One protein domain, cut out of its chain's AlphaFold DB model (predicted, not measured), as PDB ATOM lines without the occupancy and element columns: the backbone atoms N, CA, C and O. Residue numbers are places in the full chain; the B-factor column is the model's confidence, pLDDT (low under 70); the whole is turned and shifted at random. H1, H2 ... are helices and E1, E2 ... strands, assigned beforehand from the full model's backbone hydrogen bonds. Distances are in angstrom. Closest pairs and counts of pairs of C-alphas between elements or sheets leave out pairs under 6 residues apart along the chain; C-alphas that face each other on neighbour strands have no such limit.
ATOM      1  N   ASP A  21     -19.014 240.366   4.550       61.72
ATOM      2  CA  ASP A  21     -18.287 239.321   5.272       61.72
ATOM      3  C   ASP A  21     -17.662 238.262   4.369       61.72
ATOM      4  O   ASP A  21     -16.562 237.780   4.638       61.72
ATOM      5  N   PHE A  22     -18.304 237.931   3.250       69.19
ATOM      6  CA  PHE A  22     -17.697 237.050   2.264       69.19
ATOM      7  C   PHE A  22     -16.516 237.737   1.577       69.19
ATOM      8  O   PHE A  22     -15.457 237.129   1.425       69.19
ATOM      9  N   THR A  23     -16.640 239.028   1.258       71.88
ATOM     10  CA  THR A  23     -15.508 239.835   0.786       71.88
ATOM     11  C   THR A  23     -14.386 239.894   1.831       71.88
ATOM     12  O   THR A  23     -13.212 239.774   1.474       71.88
ATOM     13  N   ASN A  24     -14.719 239.982   3.121       72.06
ATOM     14  CA  ASN A  24     -13.743 239.936   4.211       72.06
ATOM     15  C   ASN A  24     -13.018 238.582   4.283       72.06
ATOM     16  O   ASN A  24     -11.803 238.557   4.478       72.06
ATOM     17  N   VAL A  25     -13.716 237.460   4.069       74.00
ATOM     18  CA  VAL A  25     -13.097 236.122   3.989       74.00
ATOM     19  C   VAL A  25     -12.134 236.034   2.806       74.00
ATOM     20  O   VAL A  25     -11.006 235.565   2.970       74.00
ATOM     21  N   LEU A  26     -12.536 236.525   1.633       81.19
ATOM     22  CA  LEU A  26     -11.669 236.583   0.453       81.19
ATOM     23  C   LEU A  26     -10.437 237.475   0.697       81.19
ATOM     24  O   LEU A  26      -9.319 237.120   0.317       81.19
ATOM     25  N   GLY A  27     -10.612 238.601   1.391       80.88
ATOM     26  CA  GLY A  27      -9.515 239.465   1.829       80.88
ATOM     27  C   GLY A  27      -8.568 238.763   2.808       80.88
ATOM     28  O   GLY A  27      -7.352 238.792   2.623       80.88
ATOM     29  N   ALA A  28      -9.108 238.069   3.811       79.44
ATOM     30  CA  ALA A  28      -8.327 237.310   4.784       79.44
ATOM     31  C   ALA A  28      -7.534 236.172   4.121       79.44
ATOM     32  O   ALA A  28      -6.367 235.967   4.450       79.44
ATOM     33  N   MET A  29      -8.129 235.465   3.155       83.81
ATOM     34  CA  MET A  29      -7.432 234.471   2.333       83.81
ATOM     35  C   MET A  29      -6.226 235.084   1.634       83.81
ATOM     36  O   MET A  29      -5.109 234.588   1.800       83.81
ATOM     37  N   LEU A  30      -6.439 236.186   0.914       86.44
ATOM     38  CA  LEU A  30      -5.375 236.864   0.183       86.44
ATOM     39  C   LEU A  30      -4.219 237.262   1.113       86.44
ATOM     40  O   LEU A  30      -3.063 236.945   0.838       86.44
ATOM     41  N   LEU A  31      -4.532 237.902   2.244       85.38
ATOM     42  CA  LEU A  31      -3.535 238.358   3.220       85.38
ATOM     43  C   LEU A  31      -2.769 237.208   3.887       85.38
ATOM     44  O   LEU A  31      -1.630 237.388   4.309       85.38
ATOM     45  N   MET A  32      -3.368 236.021   3.964       84.50
ATOM     46  CA  MET A  32      -2.749 234.833   4.551       84.50
ATOM     47  C   MET A  32      -2.020 233.948   3.534       84.50
ATOM     48  O   MET A  32      -1.674 232.806   3.854       84.50
ATOM     49  N   GLY A  33      -1.778 234.457   2.323       88.19
ATOM     50  CA  GLY A  33      -1.051 233.736   1.283       88.19
ATOM     51  C   GLY A  33      -1.890 232.647   0.623       88.19
ATOM     52  O   GLY A  33      -1.361 231.594   0.281       88.19
ATOM     53  N   TRP A  34      -3.195 232.866   0.470       90.56
ATOM     54  CA  TRP A  34      -4.058 232.018  -0.346       90.56
ATOM     55  C   TRP A  34      -4.382 232.705  -1.672       90.56
ATOM     56  O   TRP A  34      -4.689 233.893  -1.722       90.56
ATOM     57  N   SER A  35      -4.362 231.925  -2.745       90.00
ATOM     58  CA  SER A  35      -4.962 232.265  -4.033       90.00
ATOM     59  C   SER A  35      -6.346 231.638  -4.098       90.00
ATOM     60  O   SER A  35      -6.567 230.571  -3.524       90.00
ATOM     61  N   TYR A  36      -7.281 232.280  -4.784       89.62
ATOM     62  CA  TYR A  36      -8.621 231.735  -4.936       89.62
ATOM     63  C   TYR A  36      -9.245 232.106  -6.274       89.62
ATOM     64  O   TYR A  36      -8.922 233.125  -6.883       89.62
ATOM     65  N   THR A  37     -10.181 231.269  -6.697       89.44
ATOM     66  CA  THR A  37     -11.106 231.514  -7.800       89.44
ATOM     67  C   THR A  37     -12.525 231.467  -7.266       89.44
ATOM     68  O   THR A  37     -12.872 230.552  -6.515       89.44
ATOM     69  N   VAL A  38     -13.334 232.448  -7.661       85.81
ATOM     70  CA  VAL A  38     -14.757 232.518  -7.326       85.81
ATOM     71  C   VAL A  38     -15.556 232.140  -8.565       85.81
ATOM     72  O   VAL A  38     -15.458 232.793  -9.602       85.81
ATOM     73  N   GLU A  39     -16.332 231.070  -8.460       85.00
ATOM     74  CA  GLU A  39     -17.205 230.569  -9.514       85.00
ATOM     75  C   GLU A  39     -18.662 230.821  -9.117       85.00
ATOM     76  O   GLU A  39     -19.099 230.439  -8.031       85.00
ATOM     77  N   HIS A  40     -19.422 231.457 -10.007       83.19
ATOM     78  CA  HIS A  40     -20.849 231.703  -9.827       83.19
ATOM     79  C   HIS A  40     -21.634 230.749 -10.720       83.19
ATOM     80  O   HIS A  40     -21.339 230.613 -11.907       83.19
ATOM     81  N   SER A  41     -22.651 230.105 -10.162       81.94
ATOM     82  CA  SER A  41     -23.520 229.191 -10.898       81.94
ATOM     83  C   SER A  41     -24.972 229.404 -10.501       81.94
ATOM     84  O   SER A  41     -25.287 229.556  -9.324       81.94
ATOM     85  N   VAL A  42     -25.863 229.410 -11.486       81.62
ATOM     86  CA  VAL A  42     -27.307 229.344 -11.261       81.62
ATOM     87  C   VAL A  42     -27.689 227.878 -11.405       81.62
ATOM     88  O   VAL A  42     -27.516 227.293 -12.472       81.62
ATOM     89  N   VAL A  43     -28.117 227.262 -10.307       80.31
ATOM     90  CA  VAL A  43     -28.462 225.835 -10.260       80.31
ATOM     91  C   VAL A  43     -29.851 225.615 -10.859       80.31
ATOM     92  O   VAL A  43     -30.066 224.643 -11.577       80.31
ATOM     93  N   ASN A  44     -30.787 226.522 -10.578       81.50
ATOM     94  CA  ASN A  44     -32.122 226.577 -11.173       81.50
ATOM     95  C   ASN A  44     -32.692 228.008 -11.061       81.50
ATOM     96  O   ASN A  44     -32.002 228.906 -10.585       81.50
ATOM     97  N   GLU A  45     -33.943 228.223 -11.479       74.88
ATOM     98  CA  GLU A  45     -34.599 229.546 -11.489       74.88
ATOM     99  C   GLU A  45     -34.649 230.244 -10.122       74.88
ATOM    100  O   GLU A  45     -34.784 231.465 -10.064       74.88
ATOM    101  N   VAL A  46     -34.530 229.483  -9.033       82.25
ATOM    102  CA  VAL A  46     -34.620 229.989  -7.664       82.25
ATOM    103  C   VAL A  46     -33.373 229.716  -6.833       82.25
ATOM    104  O   VAL A  46     -33.342 230.120  -5.688       82.25
ATOM    105  N   VAL A  47     -32.329 229.070  -7.354       81.69
ATOM    106  CA  VAL A  47     -31.127 228.741  -6.574       81.69
ATOM    107  C   VAL A  47     -29.872 229.156  -7.318       81.69
ATOM    108  O   VAL A  47     -29.621 228.723  -8.443       81.69
ATOM    109  N   ALA A  48     -29.029 229.918  -6.631       80.50
ATOM    110  CA  ALA A  48     -27.686 230.256  -7.059       80.50
ATOM    111  C   ALA A  48     -26.658 229.696  -6.072       80.50
ATOM    112  O   ALA A  48     -26.917 229.517  -4.882       80.50
ATOM    113  N   ARG A  49     -25.464 229.406  -6.574       83.25
ATOM    114  CA  ARG A  49     -24.334 228.933  -5.786       83.25
ATOM    115  C   ARG A  49     -23.084 229.698  -6.165       83.25
ATOM    116  O   ARG A  49     -22.778 229.866  -7.347       83.25
ATOM    117  N   ILE A  50     -22.344 230.092  -5.142       81.00
ATOM    118  CA  ILE A  50     -21.024 230.693  -5.257       81.00
ATOM    119  C   ILE A  50     -20.033 229.712  -4.654       81.00
ATOM    120  O   ILE A  50     -20.173 229.317  -3.498       81.00
ATOM    121  N   THR A  51     -19.050 229.309  -5.445       84.75
ATOM    122  CA  THR A  51     -18.009 228.370  -5.033       84.75
ATOM    123  C   THR A  51     -16.673 229.090  -5.033       84.75
ATOM    124  O   THR A  51     -16.224 229.575  -6.067       84.75
ATOM    125  N   VAL A  52     -16.023 229.157  -3.877       86.19
ATOM    126  CA  VAL A  52     -14.636 229.603  -3.761       86.19
ATOM    127  C   VAL A  52     -13.758 228.374  -3.734       86.19
ATOM    128  O   VAL A  52     -13.832 227.576  -2.801       86.19
ATOM    129  N   ARG A  53     -12.889 228.245  -4.731       87.94
ATOM    130  CA  ARG A  53     -11.796 227.274  -4.704       87.94
ATOM    131  C   ARG A  53     -10.515 228.012  -4.357       87.94
ATOM    132  O   ARG A  53     -10.100 228.889  -5.106       87.94
ATOM    133  N   ALA A  54      -9.905 227.672  -3.227       88.94
ATOM    134  CA  ALA A  54      -8.740 228.365  -2.694       88.94
ATOM    135  C   ALA A  54      -7.551 227.419  -2.486       88.94
ATOM    136  O   ALA A  54      -7.708 226.301  -2.001       88.94
ATOM    137  N   HIS A  55      -6.347 227.886  -2.803       90.31
ATOM    138  CA  HIS A  55      -5.085 227.189  -2.580       90.31
ATOM    139  C   HIS A  55      -4.155 228.059  -1.755       90.31
ATOM    140  O   HIS A  55      -3.992 229.241  -2.053       90.31
ATOM    141  N   LYS A  56      -3.480 227.462  -0.773       90.19
ATOM    142  CA  LYS A  56      -2.347 228.122  -0.133       90.19
ATOM    143  C   LYS A  56      -1.231 228.284  -1.159       90.19
ATOM    144  O   LYS A  56      -1.102 227.464  -2.065       90.19
ATOM    145  N   VAL A  57      -0.465 229.352  -1.053       92.44
ATOM    146  CA  VAL A  57       0.541 229.740  -2.035       92.44
ATOM    147  C   VAL A  57       1.901 229.746  -1.359       92.44
ATOM    148  O   VAL A  57       2.058 230.260  -0.251       92.44
ATOM    149  N   LYS A  58       2.896 229.161  -2.025       90.81
ATOM    150  CA  LYS A  58       4.290 229.214  -1.577       90.81
ATOM    151  C   LYS A  58       4.914 230.561  -1.936       90.81
ATOM    152  O   LYS A  58       4.363 231.341  -2.704       90.81
ATOM    153  N   ALA A  59       6.128 230.807  -1.449       88.44
ATOM    154  CA  ALA A  59       6.871 232.027  -1.770       88.44
ATOM    155  C   ALA A  59       7.090 232.252  -3.284       88.44
ATOM    156  O   ALA A  59       7.256 233.390  -3.708       88.44
ATOM    157  N   ASP A  60       7.078 231.188  -4.092       90.19
ATOM    158  CA  ASP A  60       7.231 231.244  -5.553       90.19
ATOM    159  C   ASP A  60       5.907 231.450  -6.315       90.19
ATOM    160  O   ASP A  60       5.902 231.462  -7.544       90.19
ATOM    161  N   GLY A  61       4.780 231.601  -5.610       84.56
ATOM    162  CA  GLY A  61       3.463 231.749  -6.226       84.56
ATOM    163  C   GLY A  61       2.790 230.426  -6.610       84.56
ATOM    164  O   GLY A  61       1.634 230.437  -7.034       84.56
ATOM    165  N   SER A  62       3.465 229.282  -6.457       90.50
ATOM    166  CA  SER A  62       2.880 227.979  -6.773       90.50
ATOM    167  C   SER A  62       1.889 227.520  -5.694       90.50
ATOM    168  O   SER A  62       2.086 227.803  -4.504       90.50
ATOM    169  N   PRO A  63       0.823 226.792  -6.075       91.00
ATOM    170  CA  PRO A  63      -0.118 226.245  -5.112       91.00
ATOM    171  C   PRO A  63       0.543 225.181  -4.225       91.00
ATOM    172  O   PRO A  63       1.330 224.338  -4.665       91.00
ATOM    173  N   GLU A  64       0.182 225.205  -2.950       88.81
ATOM    174  CA  GLU A  64       0.590 224.268  -1.917       88.81
ATOM    175  C   GLU A  64      -0.609 223.434  -1.457       88.81
ATOM    176  O   GLU A  64      -1.665 223.957  -1.098       88.81
ATOM    177  N   GLY A  65      -0.425 222.113  -1.419       85.00
ATOM    178  CA  GLY A  65      -1.411 221.194  -0.863       85.00
ATOM    179  C   GLY A  65      -2.696 221.079  -1.687       85.00
ATOM    180  O   GLY A  65      -2.733 221.330  -2.892       85.00
ATOM    181  N   LYS A  66      -3.757 220.613  -1.024       85.12
ATOM    182  CA  LYS A  66      -5.079 220.448  -1.636       85.12
ATOM    183  C   LYS A  66      -5.836 221.772  -1.639       85.12
ATOM    184  O   LYS A  66      -5.765 222.525  -0.670       85.12
ATOM    185  N   ALA A  67      -6.609 221.991  -2.700       85.44
ATOM    186  CA  ALA A  67      -7.585 223.069  -2.740       85.44
ATOM    187  C   ALA A  67      -8.579 222.916  -1.584       85.44
ATOM    188  O   ALA A  67      -9.025 221.802  -1.288       85.44
ATOM    189  N   ARG A  68      -8.953 224.031  -0.970       81.81
ATOM    190  CA  ARG A  68     -10.148 224.127  -0.136       81.81
ATOM    191  C   ARG A  68     -11.289 224.645  -0.994       81.81
ATOM    192  O   ARG A  68     -11.080 225.514  -1.837       81.81
ATOM    193  N   GLU A  69     -12.478 224.110  -0.766       83.38
ATOM    194  CA  GLU A  69     -13.690 224.561  -1.433       83.38
ATOM    195  C   GLU A  69     -14.669 225.079  -0.386       83.38
ATOM    196  O   GLU A  69     -14.913 224.414   0.620       83.38
ATOM    197  N   ILE A  70     -15.180 226.284  -0.609       79.38
ATOM    198  CA  ILE A  70     -16.173 226.932   0.243       79.38
ATOM    199  C   ILE A  70     -17.356 227.257  -0.646       79.38
ATOM    200  O   ILE A  70     -17.187 227.863  -1.703       79.38
ATOM    201  N   GLN A  71     -18.544 226.843  -0.227       79.25
ATOM    202  CA  GLN A  71     -19.764 227.067  -0.986       79.25
ATOM    203  C   GLN A  71     -20.705 227.967  -0.196       79.25
ATOM    204  O   GLN A  71     -20.987 227.715   0.973       79.25
ATOM    205  N   LEU A  72     -21.209 228.996  -0.869       77.19
ATOM    206  CA  LEU A  72     -22.378 229.746  -0.447       77.19
ATOM    207  C   LEU A  72     -23.538 229.386  -1.360       77.19
ATOM    208  O   LEU A  72     -23.390 229.385  -2.585       77.19
ATOM    209  N   VAL A  73     -24.693 229.110  -0.771       79.12
ATOM    210  CA  VAL A  73     -25.913 228.802  -1.520       79.12
ATOM    211  C   VAL A  73     -26.946 229.872  -1.230       79.12
ATOM    212  O   VAL A  73     -27.104 230.288  -0.088       79.12
ATOM    213  N   TRP A  74     -27.618 230.320  -2.282       78.31
ATOM    214  CA  TRP A  74     -28.612 231.376  -2.255       78.31
ATOM    215  C   TRP A  74     -29.915 230.882  -2.865       78.31
ATOM    216  O   TRP A  74     -29.888 230.195  -3.885       78.31
ATOM    217  N   GLU A  75     -31.038 231.270  -2.277       81.38
ATOM    218  CA  GLU A  75     -32.380 231.001  -2.780       81.38
ATOM    219  C   GLU A  75     -33.105 232.305  -3.115       81.38
ATOM    220  O   GLU A  75     -33.017 233.273  -2.367       81.38
ATOM    221  N   HIS A  76     -33.823 232.344  -4.231       76.94
ATOM    222  CA  HIS A  76     -34.629 233.473  -4.657       76.94
ATOM    223  C   HIS A  76     -36.090 233.255  -4.259       76.94
ATOM    224  O   HIS A  76     -36.792 232.435  -4.853       76.94
ATOM    225  N   VAL A  77     -36.566 234.014  -3.274       76.50
ATOM    226  CA  VAL A  77     -37.933 233.929  -2.749       76.50
ATOM    227  C   VAL A  77     -38.542 235.328  -2.739       76.50
ATOM    228  O   VAL A  77     -37.916 236.294  -2.324       76.50
ATOM    229  N   GLY A  78     -39.772 235.477  -3.236       78.75
ATOM    230  CA  GLY A  78     -40.484 236.763  -3.174       78.75
ATOM    231  C   GLY A  78     -39.830 237.921  -3.946       78.75
ATOM    232  O   GLY A  78     -40.130 239.073  -3.652       78.75
ATOM    233  N   GLY A  79     -38.966 237.634  -4.929       73.75
ATOM    234  CA  GLY A  79     -38.237 238.657  -5.693       73.75
ATOM    235  C   GLY A  79     -36.896 239.068  -5.079       73.75
ATOM    236  O   GLY A  79     -36.308 240.054  -5.522       73.75
ATOM    237  N   GLU A  80     -36.427 238.348  -4.061       67.88
ATOM    238  CA  GLU A  80     -35.189 238.640  -3.344       67.88
ATOM    239  C   GLU A  80     -34.338 237.374  -3.193       67.88
ATOM    240  O   GLU A  80     -34.871 236.272  -3.091       67.88
ATOM    241  N   TRP A  81     -33.011 237.524  -3.200       72.00
ATOM    242  CA  TRP A  81     -32.059 236.437  -2.952       72.00
ATOM    243  C   TRP A  81     -31.722 236.342  -1.469       72.00
ATOM    244  O   TRP A  81     -31.523 237.378  -0.846       72.00
ATOM    245  N   PHE A  82     -31.580 235.124  -0.946       71.00
ATOM    246  CA  PHE A  82     -31.333 234.823   0.464       71.00
ATOM    247  C   PHE A  82     -30.283 233.728   0.645       71.00
ATOM    248  O   PHE A  82     -30.382 232.676   0.026       71.00
ATOM    249  N   CYS A  83     -29.289 233.940   1.510       75.75
ATOM    250  CA  CYS A  83     -28.273 232.925   1.804       75.75
ATOM    251  C   CYS A  83     -28.850 231.778   2.657       75.75
ATOM    252  O   CYS A  83     -29.424 232.019   3.719       75.75
ATOM    253  N   ILE A  84     -28.656 230.527   2.230       73.75
ATOM    254  CA  ILE A  84     -29.111 229.323   2.935       73.75
ATOM    255  C   ILE A  84     -28.069 228.916   3.979       73.75
ATOM    256  O   ILE A  84     -27.225 228.045   3.758       73.75
ATOM    257  N   ALA A  85     -28.172 229.534   5.148       67.06
ATOM    258  CA  ALA A  85     -27.281 229.355   6.290       67.06
ATOM    259  C   ALA A  85     -26.980 227.883   6.667       67.06
ATOM    260  O   ALA A  85     -25.855 227.522   7.014       67.06
ATOM    261  N   GLU A  86     -27.972 226.998   6.567       64.56
ATOM    262  CA  GLU A  86     -27.834 225.575   6.910       64.56
ATOM    263  C   GLU A  86     -26.863 224.818   5.992       64.56
ATOM    264  O   GLU A  86     -26.258 223.831   6.410       64.56
ATOM    265  N   GLN A  87     -26.689 225.290   4.756       67.06
ATOM    266  CA  GLN A  87     -25.763 224.704   3.784       67.06
ATOM    267  C   GLN A  87     -24.364 225.328   3.859       67.06
ATOM    268  O   GLN A  87     -23.424 224.782   3.287       67.06
ATOM    269  N   THR A  88     -24.220 226.447   4.575       63.41
ATOM    270  CA  THR A  88     -22.977 227.227   4.671       63.41
ATOM    271  C   THR A  88     -22.327 227.161   6.065       63.41
ATOM    272  O   THR A  88     -21.146 227.485   6.217       63.41
ATOM    273  N   GLY A  89     -23.073 226.681   7.069       59.59
ATOM    274  CA  GLY A  89     -22.623 226.356   8.424       59.59
ATOM    275  C   GLY A  89     -22.604 227.549   9.390       59.59
ATOM    276  O   GLY A  89     -22.309 228.676   9.004       59.59
ATOM    277  N   TYR A  90     -22.894 227.300  10.671       58.62
ATOM    278  CA  TYR A  90     -23.018 228.316  11.731       58.62
ATOM    279  C   TYR A  90     -21.801 228.318  12.661       58.62
ATOM    280  O   TYR A  90     -21.392 227.243  13.109       58.62
ATOM    281  N   LEU A  91     -21.262 229.487  13.037       56.62
ATOM    282  CA  LEU A  91     -20.323 229.553  14.167       56.62
ATOM    283  C   LEU A  91     -21.043 228.934  15.386       56.62
ATOM    284  O   LEU A  91     -22.262 228.939  15.499       56.62
ATOM    285  N   LYS A  92     -20.344 228.262  16.297       55.06
ATOM    286  CA  LYS A  92     -21.022 227.851  17.533       55.06
ATOM    287  C   LYS A  92     -21.128 229.097  18.393       55.06
ATOM    288  O   LYS A  92     -20.094 229.546  18.869       55.06
ATOM    289  N   LYS A  93     -22.351 229.556  18.678       49.72
ATOM    290  CA  LYS A  93     -22.726 230.675  19.574       49.72
ATOM    291  C   LYS A  93     -21.901 230.848  20.869       49.72
ATOM    292  O   LYS A  93     -21.928 231.909  21.469       49.72
ATOM    293  N   LYS A  94     -21.173 229.822  21.332       46.53
ATOM    294  CA  LYS A  94     -20.239 229.892  22.476       46.53
ATOM    295  C   LYS A  94     -18.859 230.483  22.146       46.53
ATOM    296  O   LYS A  94     -18.070 230.699  23.055       46.53
ATOM    297  N   ILE A  95     -18.547 230.730  20.879       49.53
ATOM    298  CA  ILE A  95     -17.337 231.433  20.457       49.53
ATOM    299  C   ILE A  95     -17.761 232.884  20.229       49.53
ATOM    300  O   ILE A  95     -18.389 233.198  19.226       49.53
ATOM    301  N   GLY A  96     -17.504 233.743  21.215       45.94
ATOM    302  CA  GLY A  96     -17.823 235.173  21.144       45.94
ATOM    303  C   GLY A  96     -19.041 235.644  21.947       45.94
ATOM    304  O   GLY A  96     -19.162 236.852  22.133       45.94
ATOM    305  N   ALA A  97     -19.880 234.761  22.514       44.69
ATOM    306  CA  ALA A  97     -20.930 235.182  23.465       44.69
ATOM    307  C   ALA A  97     -20.365 235.927  24.691       44.69
ATOM    308  O   ALA A  97     -21.052 236.765  25.274       44.69
ATOM    309  N   ASP A  98     -19.089 235.684  25.001       44.00
ATOM    310  CA  ASP A  98     -18.375 236.277  26.133       44.00
ATOM    311  C   ASP A  98     -17.293 237.278  25.665       44.00
ATOM    312  O   ASP A  98     -16.459 237.717  26.453       44.00
ATOM    313  N   GLY A  99     -17.241 237.603  24.364       45.09
ATOM    314  CA  GLY A  99     -16.181 238.440  23.782       45.09
ATOM    315  C   GLY A  99     -14.809 237.758  23.670       45.09
ATOM    316  O   GLY A  99     -13.811 238.426  23.409       45.09
ATOM    317  N   ALA A 100     -14.736 236.435  23.852       47.69
ATOM    318  CA  ALA A 100     -13.499 235.683  23.672       47.69
ATOM    319  C   ALA A 100     -13.035 235.752  22.206       47.69
ATOM    320  O   ALA A 100     -13.740 235.303  21.299       47.69
ATOM    321  N   ALA A 101     -11.847 236.321  21.986       55.97
ATOM    322  CA  ALA A 101     -11.215 236.374  20.675       55.97
ATOM    323  C   ALA A 101     -10.985 234.957  20.138       55.97
ATOM    324  O   ALA A 101     -10.583 234.052  20.876       55.97
ATOM    325  N   ILE A 102     -11.223 234.766  18.841       58.62
ATOM    326  CA  ILE A 102     -10.928 233.494  18.192       58.62
ATOM    327  C   ILE A 102      -9.425 233.443  17.911       58.62
ATOM    328  O   ILE A 102      -8.944 234.044  16.953       58.62
ATOM    329  N   ASP A 103      -8.679 232.761  18.780       62.91
ATOM    330  CA  ASP A 103      -7.233 232.599  18.637       62.91
ATOM    331  C   ASP A 103      -6.915 231.353  17.799       62.91
ATOM    332  O   ASP A 103      -6.999 230.208  18.260       62.91
ATOM    333  N   PHE A 104      -6.573 231.576  16.531       64.50
ATOM    334  CA  PHE A 104      -6.106 230.517  15.650       64.50
ATOM    335  C   PHE A 104      -4.586 230.480  15.609       64.50
ATOM    336  O   PHE A 104      -3.929 231.394  15.121       64.50
ATOM    337  N   LYS A 105      -4.034 229.327  15.989       70.44
ATOM    338  CA  LYS A 105      -2.589 229.054  15.946       70.44
ATOM    339  C   LYS A 105      -2.005 229.002  14.526       70.44
ATOM    340  O   LYS A 105      -0.788 228.947  14.378       70.44
ATOM    341  N   SER A 106      -2.842 228.966  13.484       77.50
ATOM    342  CA  SER A 106      -2.402 229.014  12.088       77.50
ATOM    343  C   SER A 106      -3.472 229.585  11.155       77.50
ATOM    344  O   SER A 106      -4.675 229.440  11.390       77.50
ATOM    345  N   SER A 107      -3.020 230.169  10.045       73.56
ATOM    346  CA  SER A 107      -3.888 230.654   8.967       73.56
ATOM    347  C   SER A 107      -4.750 229.550   8.356       73.56
ATOM    348  O   SER A 107      -5.901 229.783   7.999       73.56
ATOM    349  N   ASP A 108      -4.222 228.328   8.287       75.38
ATOM    350  CA  ASP A 108      -4.953 227.145   7.834       75.38
ATOM    351  C   ASP A 108      -6.188 226.854   8.688       75.38
ATOM    352  O   ASP A 108      -7.248 226.543   8.145       75.38
ATOM    353  N   LEU A 109      -6.056 226.953  10.014       75.38
ATOM    354  CA  LEU A 109      -7.166 226.722  10.934       75.38
ATOM    355  C   LEU A 109      -8.200 227.841  10.845       75.38
ATOM    356  O   LEU A 109      -9.391 227.540  10.817       75.38
ATOM    357  N   LEU A 110      -7.751 229.095  10.731       74.56
ATOM    358  CA  LEU A 110      -8.642 230.236  10.540       74.56
ATOM    359  C   LEU A 110      -9.439 230.095   9.237       74.56
ATOM    360  O   LEU A 110     -10.659 230.115   9.287       74.56
ATOM    361  N   ILE A 111      -8.798 229.868   8.085       75.94
ATOM    362  CA  ILE A 111      -9.515 229.718   6.803       75.94
ATOM    363  C   ILE A 111     -10.477 228.534   6.816       75.94
ATOM    364  O   ILE A 111     -11.601 228.657   6.334       75.94
ATOM    365  N   ASN A 112     -10.071 227.402   7.393       75.00
ATOM    366  CA  ASN A 112     -10.976 226.267   7.556       75.00
ATOM    367  C   ASN A 112     -12.198 226.618   8.389       75.00
ATOM    368  O   ASN A 112     -13.314 226.208   8.081       75.00
ATOM    369  N   TYR A 113     -11.972 227.336   9.477       74.06
ATOM    370  CA  TYR A 113     -13.041 227.736  10.358       74.06
ATOM    371  C   TYR A 113     -13.973 228.743   9.685       74.06
ATOM    372  O   TYR A 113     -15.182 228.557   9.751       74.06
ATOM    373  N   LEU A 114     -13.425 229.748   9.000       73.75
ATOM    374  CA  LEU A 114     -14.189 230.740   8.244       73.75
ATOM    375  C   LEU A 114     -15.033 230.078   7.157       73.75
ATOM    376  O   LEU A 114     -16.227 230.335   7.069       73.75
ATOM    377  N   GLY A 115     -14.432 229.182   6.374       69.69
ATOM    378  CA  GLY A 115     -15.107 228.503   5.273       69.69
ATOM    379  C   GLY A 115     -16.290 227.633   5.698       69.69
ATOM    380  O   GLY A 115     -17.286 227.580   4.987       69.69
ATOM    381  N   ASN A 116     -16.203 226.990   6.864       71.56
ATOM    382  CA  ASN A 116     -17.236 226.074   7.363       71.56
ATOM    383  C   ASN A 116     -18.340 226.756   8.185       71.56
ATOM    384  O   ASN A 116     -19.254 226.070   8.639       71.56
ATOM    385  N   HIS A 117     -18.228 228.060   8.452       68.81
ATOM    386  CA  HIS A 117     -19.125 228.765   9.371       68.81
ATOM    387  C   HIS A 117     -19.549 230.140   8.845       68.81
ATOM    388  O   HIS A 117     -19.677 231.100   9.605       68.81
TER     389      HIS A 117
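AT A GLANCE: This is residues 21 to 117 of the 173 residues of an uncharacterized protein of Rhodococcus sp. OK551 (UniProt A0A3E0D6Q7). A long, twisted sheet, E1 to E4, curls on one side of two helices, H1 and H3, which lie side by side on one face of it, making two layers, helices over a sheet. From H2, which only grazes the sheet, a long loop runs to H3, and its residues 93 to 101 stick out free of the body. The printed part has 97 residues, with three named helices and four named strands in the order H1 E1 E2 E3 E4 H2 H3; the sheet has the order E1 - E2 - E3 - E4, all antiparallel, and the class is mixed, helices and strands. The whole is only just loose, close to compact, with a radius of gyration of the C-alphas of 15.2 A, and flat, spanning 46 by 38 by 18 A.

HOW THE PARTS SIT: H1, residues 21 to 31, is on the sheet at a height over the sheet of 9.4 A. E1, residues 34 to 44, and E2, residues 47 to 57, form a hairpin, with N 37 and O 53 2.9 A apart, within hydrogen-bond range. H1 lies over E2 and runs along the strands, at 12 degrees to E2 on the local plane. E2 and E3, residues 63 to 77, form the next hairpin, with N 52 and O 70 at 2.8 A; E3 bends by 74 degrees at residue 66. E3 and E4, residues 80 to 83, form a third hairpin, with N 75 and O 82 at 2.8 A. The four strands are a meander, each the antiparallel neighbour of the one before. E1 and E4, the edge strands, are apart. H2, residues 85 to 88, comes closest to E3 at the C-alphas of Leu 72 and Thr 88, 5.7 A. H3, residues 107 to 115, is over E2 and E3 at a height over the sheet of 9.5 A. H1 and H3 touch, the closest C-alphas being those of Met 29 and Ile 111, 6.8 A, at a shallow tilt of 19 degrees, opposite ways. In H1 and H3 every O i to N i+4 pair is within hydrogen-bond range; H2 is too short for such a pair.

IN THESE COORDINATES: H1 begins at C-alpha 21 (-18.287, 239.321, 5.272) and is 14.9 A long. E1 measures 30.6 A, E2 32.0 A and E3 38.7 A, the last ending at C-alpha 77 (-37.933, 233.929, -2.749). H3, 12.0 A, ends at C-alpha 115 (-15.107, 228.503, 5.273).

THE WHOLE: The two C-alphas farthest apart, those of Asp 60 and Gly 78, are 48.1 A apart. The printed part has no cut. The link from H2 to H3, 18 residues, is long; the others are tight. Mean pLDDT of the printed part is 75.4, and 25 residues are under 70, among them residues 85 to 104.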